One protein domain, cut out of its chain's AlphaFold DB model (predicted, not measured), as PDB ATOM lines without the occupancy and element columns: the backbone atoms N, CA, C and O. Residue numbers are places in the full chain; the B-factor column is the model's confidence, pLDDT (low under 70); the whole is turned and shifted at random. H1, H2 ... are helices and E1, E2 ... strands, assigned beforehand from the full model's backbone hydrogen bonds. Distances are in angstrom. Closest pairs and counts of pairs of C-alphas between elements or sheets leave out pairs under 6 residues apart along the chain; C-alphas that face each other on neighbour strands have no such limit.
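Overview. This is residues 13 to 119 of the 141 residues of the protein "Autophagy-related protein" of Trypanosoma theileri (UniProt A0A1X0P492). A strongly twisted sheet of four strands curls round helix H3, and H4 packs on the same face of the sheet, about perpendicular to H3. H2, the longest helix, packs on the sheet near the beginning of E1 with residues 25 to 30, and the short H1 grazes the sheet. The printed part has 107 residues, with four named helices and four named strands in the order H1, H2, E1, E2, H3, E3, H4, E4; the class is mixed, helices and strands. The sheet's order is E2, E1, E4, E3, and it is mixed, with E1 and E4 parallel and the other neighbours antiparallel. The whole is compact and rounded, with a radius of gyration of the C-alphas of 13.2 A and spans of 35 by 32 by 23 A.

Along the chain. H1, residues 13 to 16, begins with C-alpha 13 at (-54.453, -7.278, -21.315) and is 5.2 A long. H2, residues 19 to 32, measures 20.1 A. E1, residues 36 to 43, measures 22.2 A and E2, residues 54 to 59, 16.8 A. H3, residues 64 to 74, is 14.9 A long, with C-alpha 64 at (-41.839, 9.495, -26.246). E3, residues 83 to 87, measures 13.3 A and H4, residues 98 to 105, 9.9 A. E4, residues 112 to 118, measures 19.4 A and ends with C-alpha 118 at (-38.080, 1.059, -13.506).

Arrangement. E1 and E2 form a hairpin, antiparallel at 146 degrees, with N 39 and O 56 2.9 A apart, within hydrogen-bond range. E1 and E4 are parallel at 42 degrees, with N 40 and O 112 at 2.8 A. E4 and E3 are antiparallel at 150 degrees, with N 86 and O 115 at 2.8 A. E2, H3 and E3 form a split strand-helix-strand unit, two strands of one sheet that follow each other among the strands but are not neighbours, with a helix between them along the chain and E1 and E4 between them in the sheet, and its crossover is right-handed. H3 and H4 are on one face of the sheet, making two layers, helices over a sheet. The closest C-alphas of H3 and E2 are those of Ala 74 and Cys 54, 6.0 A apart. H4 has a height over the sheet of 7.5 A, and its closest C-alpha to E4 is Tyr 102, 6.0 A from that of Leu 112. H3 and H4 are close but not clearly touching: the closest C-alphas, of Ala 64 and Val 98, are 6.0 A apart, and their lines are about perpendicular at 87 degrees. H2 is on the sheet, and the closest C-alphas of H2 and E1 are those of Arg 30 and Met 36, 6.5 A apart. H1 only grazes the sheet with residues 13 to 14. Every O i to N i+4 pair is within hydrogen-bond range in H2, H3 and H4, and H1 is too short for such a pair.

Size, cuts and confidence. The two C-alphas farthest apart are those of Glu 20 and Thr 80, at 38.5 A. The printed part has no cut and no long link. The mean pLDDT of the printed part is 89.4, and residues 45 to 51 and 79 to 80 are under 70.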
ATOM      1  N   TYR A  13     -53.190  -7.859 -20.850       91.50
ATOM      2  CA  TYR A  13     -54.453  -7.278 -21.315       91.50
ATOM      3  C   TYR A  13     -55.059  -8.069 -22.483       91.50
ATOM      4  O   TYR A  13     -56.247  -8.387 -22.478       91.50
ATOM      5  N   GLN A  14     -54.227  -8.488 -23.443       91.44
ATOM      6  CA  GLN A  14     -54.664  -9.296 -24.587       91.44
ATOM      7  C   GLN A  14     -55.137 -10.696 -24.174       91.44
ATOM      8  O   GLN A  14     -56.000 -11.269 -24.834       91.44
ATOM      9  N   ALA A  15     -54.582 -11.249 -23.092       89.12
ATOM     10  CA  ALA A  15     -54.998 -12.541 -22.551       89.12
ATOM     11  C   ALA A  15     -56.326 -12.466 -21.776       89.12
ATOM     12  O   ALA A  15     -57.033 -13.467 -21.675       89.12
ATOM     13  N   GLN A  16     -56.655 -11.300 -21.212       90.31
ATOM     14  CA  GLN A  16     -57.868 -11.086 -20.417       90.31
ATOM     15  C   GLN A  16     -59.059 -10.615 -21.256       90.31
ATOM     16  O   GLN A  16     -60.197 -10.868 -20.869       90.31
ATOM     17  N   HIS A  17     -58.802  -9.965 -22.394       91.31
ATOM     18  CA  HIS A  17     -59.835  -9.370 -23.237       91.31
ATOM     19  C   HIS A  17     -59.779  -9.906 -24.675       91.31
ATOM     20  O   HIS A  17     -58.743  -9.772 -25.346       91.31
ATOM     21  N   PRO A  18     -60.882 -10.478 -25.196       94.06
ATOM     22  CA  PRO A  18     -60.945 -10.928 -26.579       94.06
ATOM     23  C   PRO A  18     -60.760  -9.748 -27.541       94.06
ATOM     24  O   PRO A  18     -61.040  -8.595 -27.216       94.06
ATOM     25  N   LEU A  19     -60.279 -10.049 -28.750       93.69
ATOM     26  CA  LEU A  19     -59.935  -9.035 -29.751       93.69
ATOM     27  C   LEU A  19     -61.096  -8.071 -30.035       93.69
ATOM     28  O   LEU A  19     -60.882  -6.868 -30.094       93.69
ATOM     29  N   GLU A  20     -62.318  -8.588 -30.167       95.31
ATOM     30  CA  GLU A  20     -63.504  -7.783 -30.477       95.31
ATOM     31  C   GLU A  20     -63.803  -6.731 -29.397       95.31
ATOM     32  O   GLU A  20     -64.076  -5.576 -29.725       95.31
ATOM     33  N   GLU A  21     -63.667  -7.091 -28.116       95.88
ATOM     34  CA  GLU A  21     -63.838  -6.153 -27.000       95.88
ATOM     35  C   GLU A  21     -62.768  -5.058 -27.017       95.88
ATOM     36  O   GLU A  21     -63.085  -3.879 -26.855       95.88
ATOM     37  N   ARG A  22     -61.506  -5.431 -27.269       97.12
ATOM     38  CA  ARG A  22     -60.397  -4.470 -27.361       97.12
ATOM     39  C   ARG A  22     -60.590  -3.501 -28.531       97.12
ATOM     40  O   ARG A  22     -60.456  -2.294 -28.343       97.12
ATOM     41  N   CYS A  23     -60.988  -4.004 -29.701       96.81
ATOM     42  CA  CYS A  23     -61.304  -3.186 -30.876       96.81
ATOM     43  C   CYS A  23     -62.434  -2.184 -30.605       96.81
ATOM     44  O   CYS A  23     -62.339  -1.017 -30.984       96.81
ATOM     45  N   ALA A  24     -63.517  -2.637 -29.968       97.31
ATOM     46  CA  ALA A  24     -64.655  -1.780 -29.661       97.31
ATOM     47  C   ALA A  24     -64.271  -0.662 -28.680       97.31
ATOM     48  O   ALA A  24     -64.656   0.495 -28.869       97.31
ATOM     49  N   GLU A  25     -63.479  -0.988 -27.656       97.12
ATOM     50  CA  GLU A  25     -63.059  -0.010 -26.655       97.12
ATOM     51  C   GLU A  25     -62.045   0.997 -27.216       97.12
ATOM     52  O   GLU A  25     -62.208   2.201 -27.005       97.12
ATOM     53  N   SER A  26     -61.047   0.557 -27.994       96.88
ATOM     54  CA  SER A  26     -60.082   1.474 -28.618       96.88
ATOM     55  C   SER A  26     -60.771   2.453 -29.577       96.88
ATOM     56  O   SER A  26     -60.497   3.658 -29.542       96.88
ATOM     57  N   ALA A  27     -61.724   1.970 -30.382       96.88
ATOM     58  CA  ALA A  27     -62.505   2.794 -31.297       96.88
ATOM     59  C   ALA A  27     -63.324   3.842 -30.534       96.88
ATOM     60  O   ALA A  27     -63.264   5.033 -30.850       96.88
ATOM     61  N   ARG A  28     -64.017   3.419 -29.471       97.50
ATOM     62  CA  ARG A  28     -64.797   4.302 -28.599       97.50
ATOM     63  C   ARG A  28     -63.932   5.372 -27.927       97.50
ATOM     64  O   ARG A  28     -64.355   6.525 -27.833       97.50
ATOM     65  N   LEU A  29     -62.739   5.018 -27.443       97.00
ATOM     66  CA  LEU A  29     -61.810   5.967 -26.820       97.00
ATOM     67  C   LEU A  29     -61.327   7.021 -27.822       97.00
ATOM     68  O   LEU A  29     -61.304   8.209 -27.497       97.00
ATOM     69  N   ARG A  30     -60.994   6.606 -29.047       95.94
ATOM     70  CA  ARG A  30     -60.542   7.514 -30.112       95.94
ATOM     71  C   ARG A  30     -61.648   8.432 -30.624       95.94
ATOM     72  O   ARG A  30     -61.367   9.585 -30.936       95.94
ATOM     73  N   GLU A  31     -62.888   7.953 -30.680       96.75
ATOM     74  CA  GLU A  31     -64.045   8.782 -31.036       96.75
ATOM     75  C   GLU A  31     -64.309   9.860 -29.973       96.75
ATOM     76  O   GLU A  31     -64.535  11.024 -30.301       96.75
ATOM     77  N   ARG A  32     -64.223   9.494 -28.687       97.31
ATOM     78  CA  ARG A  32     -64.421  10.426 -27.562       97.31
ATOM     79  C   ARG A  32     -63.291  11.433 -27.396       97.31
ATOM     80  O   ARG A  32     -63.528  12.536 -26.908       97.31
ATOM     81  N   HIS A  33     -62.076  11.051 -27.775       95.50
ATOM     82  CA  HIS A  33     -60.880  11.867 -27.613       95.50
ATOM     83  C   HIS A  33     -60.095  11.957 -28.930       95.50
ATOM     84  O   HIS A  33     -59.038  11.333 -29.069       95.50
ATOM     85  N   PRO A  34     -60.586  12.748 -29.905       95.00
ATOM     86  CA  PRO A  34     -59.900  12.924 -31.179       95.00
ATOM     87  C   PRO A  34     -58.474  13.450 -30.980       95.00
ATOM     88  O   PRO A  34     -58.240  14.361 -30.188       95.00
ATOM     89  N   GLY A  35     -57.512  12.876 -31.703       94.94
ATOM     90  CA  GLY A  35     -56.095  13.258 -31.611       94.94
ATOM     91  C   GLY A  35     -55.337  12.673 -30.413       94.94
ATOM     92  O   GLY A  35     -54.143  12.939 -30.272       94.94
ATOM     93  N   MET A  36     -55.990  11.860 -29.577       97.44
ATOM     94  CA  MET A  36     -55.338  11.085 -28.522       97.44
ATOM     95  C   MET A  36     -55.120   9.635 -28.970       97.44
ATOM     96  O   MET A  36     -55.938   9.046 -29.679       97.44
ATOM     97  N   VAL A  37     -54.020   9.050 -28.511       97.75
ATOM     98  CA  VAL A  37     -53.652   7.651 -28.707       97.75
ATOM     99  C   VAL A  37     -53.972   6.871 -27.430       97.75
ATOM    100  O   VAL A  37     -53.496   7.265 -26.359       97.75
ATOM    101  N   PRO A  38     -54.764   5.787 -27.509       97.75
ATOM    102  CA  PRO A  38     -54.995   4.906 -26.377       97.75
ATOM    103  C   PRO A  38     -53.796   3.969 -26.182       97.75
ATOM    104  O   PRO A  38     -53.394   3.249 -27.099       97.75
ATOM    105  N   VAL A  39     -53.219   3.984 -24.981       97.62
ATOM    106  CA  VAL A  39     -52.010   3.223 -24.643       97.62
ATOM    107  C   VAL A  39     -52.298   2.245 -23.507       97.62
ATOM    108  O   VAL A  39     -52.828   2.635 -22.463       97.62
ATOM    109  N   VAL A  40     -51.909   0.986 -23.710       96.12
ATOM    110  CA  VAL A  40     -51.887  -0.072 -22.693       96.12
ATOM    111  C   VAL A  40     -50.453  -0.248 -22.206       96.12
ATOM    112  O   VAL A  40     -49.540  -0.501 -22.993       96.12
ATOM    113  N   CYS A  41     -50.258  -0.131 -20.898       94.25
ATOM    114  CA  CYS A  41     -48.947  -0.127 -20.267       94.25
ATOM    115  C   CYS A  41     -48.817  -1.299 -19.291       94.25
ATOM    116  O   CYS A  41     -49.626  -1.435 -18.371       94.25
ATOM    117  N   GLU A  42     -47.763  -2.103 -19.431       91.94
ATOM    118  CA  GLU A  42     -47.486  -3.243 -18.548       91.94
ATOM    119  C   GLU A  42     -46.052  -3.218 -18.007       91.94
ATOM    120  O   GLU A  42     -45.124  -2.769 -18.673       91.94
ATOM    121  N   ALA A  43     -45.831  -3.730 -16.796       88.31
ATOM    122  CA  ALA A  43     -44.478  -3.858 -16.257       88.31
ATOM    123  C   ALA A  43     -43.700  -4.991 -16.960       88.31
ATOM    124  O   ALA A  43     -44.192  -6.112 -17.071       88.31
ATOM    125  N   ALA A  44     -42.457  -4.728 -17.377       81.38
ATOM    126  CA  ALA A  44     -41.620  -5.662 -18.138       81.38
ATOM    127  C   ALA A  44     -41.157  -6.897 -17.336       81.38
ATOM    128  O   ALA A  44     -40.924  -7.953 -17.920       81.38
ATOM    129  N   ALA A  45     -41.030  -6.787 -16.009       67.56
ATOM    130  CA  ALA A  45     -40.596  -7.876 -15.135       67.56
ATOM    131  C   ALA A  45     -41.631  -8.155 -14.036       67.56
ATOM    132  O   ALA A  45     -41.883  -7.328 -13.156       67.56
ATOM    133  N   ALA A  46     -42.200  -9.363 -14.056       52.81
ATOM    134  CA  ALA A  46     -43.153  -9.870 -13.071       52.81
ATOM    135  C   ALA A  46     -42.455 -10.283 -11.755       52.81
ATOM    136  O   ALA A  46     -42.467 -11.445 -11.367       52.81
ATOM    137  N   GLY A  47     -41.817  -9.340 -11.056       46.03
ATOM    138  CA  GLY A  47     -41.199  -9.601  -9.743       46.03
ATOM    139  C   GLY A  47     -42.187  -9.578  -8.567       46.03
ATOM    140  O   GLY A  47     -41.900 -10.087  -7.486       46.03
ATOM    141  N   ARG A  48     -43.374  -8.999  -8.755       41.84
ATOM    142  CA  ARG A  48     -44.456  -8.961  -7.766       41.84
ATOM    143  C   ARG A  48     -45.774  -9.074  -8.515       41.84
ATOM    144  O   ARG A  48     -46.041  -8.219  -9.344       41.84
ATOM    145  N   LYS A  49     -46.538 -10.139  -8.230       40.69
ATOM    146  CA  LYS A  49     -47.954 -10.357  -8.593       40.69
ATOM    147  C   LYS A  49     -48.388  -9.658  -9.889       40.69
ATOM    148  O   LYS A  49     -48.817  -8.522  -9.789       40.69
ATOM    149  N   GLY A  50     -48.304 -10.343 -11.037       47.88
ATOM    150  CA  GLY A  50     -48.929  -9.941 -12.310       47.88
ATOM    151  C   GLY A  50     -48.775  -8.456 -12.643       47.88
ATOM    152  O   GLY A  50     -49.561  -7.647 -12.165       47.88
ATOM    153  N   GLY A  51     -47.762  -8.108 -13.444       61.50
ATOM    154  CA  GLY A  51     -47.438  -6.720 -13.791       61.50
ATOM    155  C   GLY A  51     -48.693  -5.875 -14.014       61.50
ATOM    156  O   GLY A  51     -49.544  -6.230 -14.825       61.50
ATOM    157  N   ARG A  52     -48.836  -4.803 -13.226       76.50
ATOM    158  CA  ARG A  52     -50.019  -3.940 -13.244       76.50
ATOM    159  C   ARG A  52     -50.251  -3.442 -14.671       76.50
ATOM    160  O   ARG A  52     -49.400  -2.725 -15.196       76.50
ATOM    161  N   VAL A  53     -51.392  -3.809 -15.250       89.56
ATOM    162  CA  VAL A  53     -51.898  -3.222 -16.494       89.56
ATOM    163  C   VAL A  53     -52.504  -1.870 -16.139       89.56
ATOM    164  O   VAL A  53     -53.413  -1.792 -15.308       89.56
ATOM    165  N   CYS A  54     -52.000  -0.799 -16.735       91.62
ATOM    166  CA  CYS A  54     -52.612   0.522 -16.652       91.62
ATOM    167  C   CYS A  54     -52.889   1.072 -18.052       91.62
ATOM    168  O   CYS A  54     -52.274   0.663 -19.034       91.62
ATOM    169  N   HIS A  55     -53.853   1.986 -18.131       94.38
ATOM    170  CA  HIS A  55     -54.290   2.605 -19.377       94.38
ATOM    171  C   HIS A  55     -54.059   4.107 -19.294       94.38
ATOM    172  O   HIS A  55     -54.265   4.711 -18.239       94.38
ATOM    173  N   THR A  56     -53.652   4.714 -20.402       96.06
ATOM    174  CA  THR A  56     -53.520   6.169 -20.510       96.06
ATOM    175  C   THR A  56     -53.841   6.642 -21.923       96.06
ATOM    176  O   THR A  56     -53.656   5.908 -22.891       96.06
ATOM    177  N   MET A  57     -54.325   7.878 -22.041       97.25
ATOM    178  CA  MET A  57     -54.538   8.558 -23.319       97.25
ATOM    179  C   MET A  57     -53.449   9.609 -23.483       97.25
ATOM    180  O   MET A  57     -53.271  10.450 -22.600       97.25
ATOM    181  N   VAL A  58     -52.723   9.570 -24.597       97.31
ATOM    182  CA  VAL A  58     -51.601  10.486 -24.838       97.31
ATOM    183  C   VAL A  58     -51.808  11.216 -26.163       97.31
ATOM    184  O   VAL A  58     -52.161  10.566 -27.146       97.31
ATOM    185  N   PRO A  59     -51.615  12.547 -26.237       97.88
ATOM    186  CA  PRO A  59     -51.747  13.272 -27.496       97.88
ATOM    187  C   PRO A  59     -50.812  12.708 -28.568       97.88
ATOM    188  O   PRO A  59     -49.644  12.447 -28.293       97.88
ATOM    189  N   ALA A  60     -51.282  12.596 -29.811       97.19
ATOM    190  CA  ALA A  60     -50.438  12.162 -30.930       97.19
ATOM    191  C   ALA A  60     -49.250  13.114 -31.185       97.19
ATOM    192  O   ALA A  60     -48.230  12.702 -31.732       97.19
ATOM    193  N   THR A  61     -49.366  14.376 -30.762       97.00
ATOM    194  CA  THR A  61     -48.308  15.395 -30.840       97.00
ATOM    195  C   THR A  61     -47.298  15.318 -29.695       97.00
ATOM    196  O   THR A  61     -46.370  16.123 -29.662       97.00
ATOM    197  N   ALA A  62     -47.505  14.435 -28.715       97.12
ATOM    198  CA  ALA A  62     -46.581  14.271 -27.603       97.12
ATOM    199  C   ALA A  62     -45.319  13.519 -28.042       97.12
ATOM    200  O   ALA A  62     -45.354  12.759 -29.008       97.12
ATOM    201  N   THR A  63     -44.221  13.691 -27.310       97.44
ATOM    202  CA  THR A  63     -42.983  12.924 -27.523       97.44
ATOM    203  C   THR A  63     -42.957  11.636 -26.697       97.44
ATOM    204  O   THR A  63     -43.694  11.491 -25.717       97.44
ATOM    205  N   ALA A  64     -42.066  10.704 -27.033       94.75
ATOM    206  CA  ALA A  64     -41.839   9.495 -26.246       94.75
ATOM    207  C   ALA A  64     -41.412   9.809 -24.799       94.75
ATOM    208  O   ALA A  64     -41.812   9.108 -23.871       94.75
ATOM    209  N   ALA A  65     -40.673  10.901 -24.571       93.75
ATOM    210  CA  ALA A  65     -40.366  11.374 -23.219       93.75
ATOM    211  C   ALA A  65     -41.635  11.756 -22.431       93.75
ATOM    212  O   ALA A  65     -41.784  11.386 -21.268       93.75
ATOM    213  N   GLN A  66     -42.590  12.432 -23.072       95.50
ATOM    214  CA  GLN A  66     -43.879  12.759 -22.454       95.50
ATOM    215  C   GLN A  66     -44.755  11.513 -22.257       95.50
ATOM    216  O   GLN A  66     -45.487  11.420 -21.271       95.50
ATOM    217  N   LEU A  67     -44.647  10.521 -23.147       95.31
ATOM    218  CA  LEU A  67     -45.248   9.203 -22.949       95.31
ATOM    219  C   LEU A  67     -44.683   8.515 -21.694       95.31
ATOM    220  O   LEU A  67     -45.464   7.966 -20.921       95.31
ATOM    221  N   CYS A  68     -43.372   8.593 -21.429       93.31
ATOM    222  CA  CYS A  68     -42.778   8.094 -20.178       93.31
ATOM    223  C   CYS A  68     -43.414   8.735 -18.940       93.31
ATOM    224  O   CYS A  68     -43.714   8.035 -17.971       93.31
ATOM    225  N   ASP A  69     -43.649  10.047 -18.966       92.75
ATOM    226  CA  ASP A  69     -44.282  10.752 -17.850       92.75
ATOM    227  C   ASP A  69     -45.754  10.354 -17.670       92.75
ATOM    228  O   ASP A  69     -46.197  10.123 -16.542       92.75
ATOM    229  N   ALA A  70     -46.497  10.178 -18.768       94.50
ATOM    230  CA  ALA A  70     -47.870   9.675 -18.728       94.50
ATOM    231  C   ALA A  70     -47.943   8.242 -18.170       94.50
ATOM    232  O   ALA A  70     -48.783   7.947 -17.319       94.50
ATOM    233  N   VAL A  71     -47.027   7.359 -18.589       93.06
ATOM    234  CA  VAL A  71     -46.919   5.987 -18.066       93.06
ATOM    235  C   VAL A  71     -46.573   6.009 -16.579       93.06
ATOM    236  O   VAL A  71     -47.191   5.283 -15.804       93.06
ATOM    237  N   ARG A  72     -45.635   6.865 -16.152       91.12
ATOM    238  CA  ARG A  72     -45.277   7.040 -14.735       91.12
ATOM    239  C   ARG A  72     -46.497   7.421 -13.898       91.12
ATOM    240  O   ARG A  72     -46.717   6.813 -12.851       91.12
ATOM    241  N   ALA A  73     -47.289   8.386 -14.366       91.00
ATOM    242  CA  ALA A  73     -48.510   8.811 -13.692       91.00
ATOM    243  C   ALA A  73     -49.558   7.685 -13.640       91.00
ATOM    244  O   ALA A  73     -50.066   7.373 -12.566       91.00
ATOM    245  N   ALA A  74     -49.826   7.018 -14.769       91.56
ATOM    246  CA  ALA A  74     -50.810   5.936 -14.860       91.56
ATOM    247  C   ALA A  74     -50.427   4.700 -14.028       91.56
ATOM    248  O   ALA A  74     -51.287   4.014 -13.475       91.56
ATOM    249  N   ALA A  75     -49.130   4.411 -13.921       89.38
ATOM    250  CA  ALA A  75     -48.595   3.331 -13.102       89.38
ATOM    251  C   ALA A  75     -48.412   3.718 -11.620       89.38
ATOM    252  O   ALA A  75     -48.044   2.848 -10.830       89.38
ATOM    253  N   GLU A  76     -48.728   4.960 -11.223       88.62
ATOM    254  CA  GLU A  76     -48.555   5.497  -9.859       88.62
ATOM    255  C   GLU A  76     -47.114   5.344  -9.338       88.62
ATOM    256  O   GLU A  76     -46.860   5.029  -8.173       88.62
ATOM    257  N   LEU A  77     -46.142   5.548 -10.226       84.06
ATOM    258  CA  LEU A  77     -44.727   5.437  -9.898       84.06
ATOM    259  C   LEU A  77     -44.204   6.757  -9.313       84.06
ATOM    260  O   LEU A  77     -44.471   7.841  -9.831       84.06
ATOM    261  N   GLY A  78     -43.408   6.664  -8.244       77.25
ATOM    262  CA  GLY A  78     -42.746   7.820  -7.632       77.25
ATOM    263  C   GLY A  78     -41.682   8.458  -8.539       77.25
ATOM    264  O   GLY A  78     -41.095   7.806  -9.401       77.25
ATOM    265  N   ALA A  79     -41.387   9.742  -8.311       68.06
ATOM    266  CA  ALA A  79     -40.546  10.574  -9.184       68.06
ATOM    267  C   ALA A  79     -39.025  10.285  -9.147       68.06
ATOM    268  O   ALA A  79     -38.240  11.046  -9.705       68.06
ATOM    269  N   THR A  80     -38.570   9.229  -8.471       66.62
ATOM    270  CA  THR A  80     -37.153   9.080  -8.092       66.62
ATOM    271  C   THR A  80     -36.328   8.177  -9.005       66.62
ATOM    272  O   THR A  80     -35.105   8.314  -9.044       66.62
ATOM    273  N   ALA A  81     -36.957   7.274  -9.756       74.62
ATOM    274  CA  ALA A  81     -36.248   6.289 -10.569       74.62
ATOM    275  C   ALA A  81     -36.457   6.517 -12.083       74.62
ATOM    276  O   ALA A  81     -37.564   6.883 -12.507       74.62
ATOM    277  N   PRO A  82     -35.411   6.315 -12.911       82.69
ATOM    278  CA  PRO A  82     -35.559   6.312 -14.362       82.69
ATOM    279  C   PRO A  82     -36.552   5.239 -14.804       82.69
ATOM    280  O   PRO A  82     -36.577   4.136 -14.258       82.69
ATOM    281  N   LEU A  83     -37.372   5.587 -15.790       86.75
ATOM    282  CA  LEU A  83     -38.328   4.688 -16.416       86.75
ATOM    283  C   LEU A  83     -37.858   4.423 -17.843       86.75
ATOM    284  O   LEU A  83     -37.594   5.363 -18.586       86.75
ATOM    285  N   SER A  84     -37.768   3.152 -18.199       88.00
ATOM    286  CA  SER A  84     -37.416   2.671 -19.528       88.00
ATOM    287  C   SER A  84     -38.677   2.119 -20.197       88.00
ATOM    288  O   SER A  84     -39.414   1.375 -19.543       88.00
ATOM    289  N   LEU A  85     -38.957   2.495 -21.451       90.62
ATOM    290  CA  LEU A  85     -40.149   2.078 -22.207       90.62
ATOM    291  C   LEU A  85     -39.778   1.233 -23.424       90.62
ATOM    292  O   LEU A  85     -38.928   1.612 -24.208       90.62
ATOM    293  N   ILE A  86     -40.465   0.122 -23.644       91.00
ATOM    294  CA  ILE A  86     -40.255  -0.764 -24.789       91.00
ATOM    295  C   ILE A  86     -41.590  -0.918 -25.512       91.00
ATOM    296  O   ILE A  86     -42.577  -1.321 -24.898       91.00
ATOM    297  N   THR A  87     -41.629  -0.597 -26.801       91.50
ATOM    298  CA  THR A  87     -42.758  -0.892 -27.693       91.50
ATOM    299  C   THR A  87     -42.512  -2.211 -28.433       91.50
ATOM    300  O   THR A  87     -41.475  -2.855 -28.253       91.50
ATOM    301  N   ASN A  88     -43.452  -2.618 -29.289       85.50
ATOM    302  CA  ASN A  88     -43.299  -3.809 -30.130       85.50
ATOM    303  C   ASN A  88     -42.062  -3.751 -31.053       85.50
ATOM    304  O   ASN A  88     -41.462  -4.794 -31.305       85.50
ATOM    305  N   ASP A  89     -41.642  -2.554 -31.476       83.88
ATOM    306  CA  ASP A  89     -40.466  -2.348 -32.340       83.88
ATOM    307  C   ASP A  89     -39.180  -2.015 -31.557       83.88
ATOM    308  O   ASP A  89     -38.116  -1.818 -32.147       83.88
ATOM    309  N   GLY A  90     -39.246  -1.971 -30.221       87.75
ATOM    310  CA  GLY A  90     -38.099  -1.739 -29.344       87.75
ATOM    311  C   GLY A  90     -38.177  -0.445 -28.533       87.75
ATOM    312  O   GLY A  90     -39.251   0.054 -28.205       87.75
ATOM    313  N   MET A  91     -37.015   0.070 -28.128       89.56
ATOM    314  CA  MET A  91     -36.905   1.307 -27.346       89.56
ATOM    315  C   MET A  91     -37.130   2.515 -28.270       89.56
ATOM    316  O   MET A  91     -36.321   2.716 -29.182       89.56
ATOM    317  N   PRO A  92     -38.182   3.331 -28.071       91.00
ATOM    318  CA  PRO A  92     -38.398   4.510 -28.894       91.00
ATOM    319  C   PRO A  92     -37.326   5.574 -28.615       91.00
ATOM    320  O   PRO A  92     -36.826   5.701 -27.496       91.00
ATOM    321  N   SER A  93     -36.997   6.378 -29.628       92.12
ATOM    322  CA  SER A  93     -36.209   7.599 -29.418       92.12
ATOM    323  C   SER A  93     -37.003   8.584 -28.558       92.12
ATOM    324  O   SER A  93     -38.194   8.766 -28.795       92.12
ATOM    325  N   SER A  94     -36.356   9.257 -27.600       89.75
ATOM    326  CA  SER A  94     -37.022  10.188 -26.669       89.75
ATOM    327  C   SER A  94     -37.787  11.319 -27.371       89.75
ATOM    328  O   SER A  94     -38.806  11.778 -26.851       89.75
ATOM    329  N   ASP A  95     -37.314  11.730 -28.551       93.50
ATOM    330  CA  ASP A  95     -37.897  12.807 -29.358       93.50
ATOM    331  C   ASP A  95     -38.938  12.314 -30.376       93.50
ATOM    332  O   ASP A  95     -39.595  13.133 -31.015       93.50
ATOM    333  N   ALA A  96     -39.109  10.995 -30.537       95.44
ATOM    334  CA  ALA A  96     -40.103  10.438 -31.452       95.44
ATOM    335  C   ALA A  96     -41.517  10.840 -31.023       95.44
ATOM    336  O   ALA A  96     -41.836  10.843 -29.830       95.44
ATOM    337  N   LEU A  97     -42.375  11.148 -31.995       97.25
ATOM    338  CA  LEU A  97     -43.757  11.509 -31.708       97.25
ATOM    339  C   LEU A  97     -44.594  10.262 -31.418       97.25
ATOM    340  O   LEU A  97     -44.477   9.234 -32.082       97.25
ATOM    341  N   VAL A  98     -45.511  10.370 -30.460       97.12
ATOM    342  CA  VAL A  98     -46.435   9.286 -30.099       97.12
ATOM    343  C   VAL A  98     -47.332   8.911 -31.277       97.12
ATOM    344  O   VAL A  98     -47.649   7.739 -31.440       97.12
ATOM    345  N   GLY A  99     -47.705   9.869 -32.128       96.75
ATOM    346  CA  GLY A  99     -48.437   9.592 -33.363       96.75
ATOM    347  C   GLY A  99     -47.645   8.725 -34.346       96.75
ATOM    348  O   GLY A  99     -48.201   7.786 -34.905       96.75
ATOM    349  N   GLU A 100     -46.345   8.986 -34.510       95.44
ATOM    350  CA  GLU A 100     -45.468   8.173 -35.365       95.44
ATOM    351  C   GLU A 100     -45.302   6.767 -34.782       95.44
ATOM    352  O   GLU A 100     -45.500   5.776 -35.484       95.44
ATOM    353  N   LEU A 101     -45.035   6.671 -33.474       95.38
ATOM    354  CA  LEU A 101     -44.981   5.391 -32.765       95.38
ATOM    355  C   LEU A 101     -46.294   4.618 -32.894       95.38
ATOM    356  O   LEU A 101     -46.280   3.406 -33.061       95.38
ATOM    357  N   TYR A 102     -47.433   5.300 -32.835       96.38
ATOM    358  CA  TYR A 102     -48.732   4.667 -32.998       96.38
ATOM    359  C   TYR A 102     -48.929   4.123 -34.413       96.38
ATOM    360  O   TYR A 102     -49.360   2.987 -34.566       96.38
ATOM    361  N   GLU A 103     -48.593   4.879 -35.458       94.69
ATOM    362  CA  GLU A 103     -48.760   4.387 -36.830       94.69
ATOM    363  C   GLU A 103     -47.881   3.171 -37.146       94.69
ATOM    364  O   GLU A 103     -48.323   2.289 -37.884       94.69
ATOM    365  N   HIS A 104     -46.685   3.088 -36.556       92.62
ATOM    366  CA  HIS A 104     -45.762   1.973 -36.769       92.62
ATOM    367  C   HIS A 104     -45.992   0.785 -35.826       92.62
ATOM    368  O   HIS A 104     -45.916  -0.359 -36.268       92.62
ATOM    369  N   CYS A 105     -46.313   1.038 -34.553       93.44
ATOM    370  CA  CYS A 105     -46.303   0.017 -33.503       93.44
ATOM    371  C   CYS A 105     -47.692  -0.357 -32.954       93.44
ATOM    372  O   CYS A 105     -47.755  -1.195 -32.047       93.44
ATOM    373  N   LYS A 106     -48.794   0.264 -33.413       93.81
ATOM    374  CA  LYS A 106     -50.145  -0.100 -32.941       93.81
ATOM    375  C   LYS A 106     -50.465  -1.558 -33.246       93.81
ATOM    376  O   LYS A 106     -50.088  -2.095 -34.286       93.81
ATOM    377  N   ASP A 107     -51.208  -2.177 -32.344       95.19
ATOM    378  CA  ASP A 107     -51.732  -3.520 -32.554       95.19
ATOM    379  C   ASP A 107     -52.999  -3.477 -33.428       95.19
ATOM    380  O   ASP A 107     -53.596  -2.418 -33.662       95.19
ATOM    381  N   ALA A 108     -53.419  -4.640 -33.928       93.56
ATOM    382  CA  ALA A 108     -54.606  -4.773 -34.772       93.56
ATOM    383  C   ALA A 108     -55.898  -4.362 -34.047       93.56
ATOM    384  O   ALA A 108     -56.893  -4.038 -34.694       93.56
ATOM    385  N   ASP A 109     -55.875  -4.355 -32.714       95.44
ATOM    386  CA  ASP A 109     -56.985  -3.906 -31.884       95.44
ATOM    387  C   ASP A 109     -57.107  -2.381 -31.739       95.44
ATOM    388  O   ASP A 109     -58.087  -1.913 -31.168       95.44
ATOM    389  N   GLY A 110     -56.143  -1.599 -32.235       95.44
ATOM    390  CA  GLY A 110     -56.142  -0.136 -32.155       95.44
ATOM    391  C   GLY A 110     -55.544   0.465 -30.877       95.44
ATOM    392  O   GLY A 110     -55.647   1.677 -30.691       95.44
ATOM    393  N   PHE A 111     -54.911  -0.326 -30.011       97.31
ATOM    394  CA  PHE A 111     -54.111   0.171 -28.889       97.31
ATOM    395  C   PHE A 111     -52.618   0.231 -29.234       97.31
ATOM    396  O   PHE A 111     -52.089  -0.579 -29.999       97.31
ATOM    397  N   LEU A 112     -51.910   1.179 -28.615       96.25
ATOM    398  CA  LEU A 112     -50.453   1.127 -28.504       96.25
ATOM    399  C   LEU A 112     -50.076   0.339 -27.252       96.25
ATOM    400  O   LEU A 112     -50.460   0.721 -26.148       96.25
ATOM    401  N   TYR A 113     -49.286  -0.715 -27.408       94.88
ATOM    402  CA  TYR A 113     -48.795  -1.493 -26.278       94.88
ATOM    403  C   TYR A 113     -47.369  -1.104 -25.917       94.88
ATOM    404  O   TYR A 113     -46.489  -1.044 -26.780       94.88
ATOM    405  N   VAL A 114     -47.139  -0.869 -24.627       93.69
ATOM    406  CA  VAL A 114     -45.817  -0.550 -24.092       93.69
ATOM    407  C   VAL A 114     -45.516  -1.370 -22.846       93.69
ATOM    408  O   VAL A 114     -46.353  -1.536 -21.956       93.69
ATOM    409  N   LYS A 115     -44.282  -1.862 -22.753       91.88
ATOM    410  CA  LYS A 115     -43.722  -2.419 -21.523       91.88
ATOM    411  C   LYS A 115     -42.824  -1.392 -20.866       91.88
ATOM    412  O   LYS A 115     -41.992  -0.790 -21.533       91.88
ATOM    413  N   TYR A 116     -42.951  -1.211 -19.560       91.00
ATOM    414  CA  TYR A 116     -42.087  -0.312 -18.805       91.00
ATOM    415  C   TYR A 116     -41.252  -1.063 -17.772       91.00
ATOM    416  O   TYR A 116     -41.695  -2.040 -17.166       91.00
ATOM    417  N   SER A 117     -40.037  -0.584 -17.536       87.06
ATOM    418  CA  SER A 117     -39.165  -1.059 -16.468       87.06
ATOM    419  C   SER A 117     -38.625   0.128 -15.692       87.06
ATOM    420  O   SER A 117     -38.144   1.097 -16.277       87.06
ATOM    421  N   VAL A 118     -38.715   0.066 -14.368       83.94
ATOM    422  CA  VAL A 118     -38.080   1.059 -13.506       83.94
ATOM    423  C   VAL A 118     -36.630   0.638 -13.323       83.94
ATOM    424  O   VAL A 118     -36.356  -0.399 -12.715       83.94
ATOM    425  N   GLU A 119     -35.698   1.430 -13.843       71.94
ATOM    426  CA  GLU A 119     -34.284   1.162 -13.641       71.94
ATOM    427  C   GLU A 119     -33.929   1.460 -12.184       71.94
ATOM    428  O   GLU A 119     -34.025   2.590 -11.694       71.94
TER     429      GLU A 119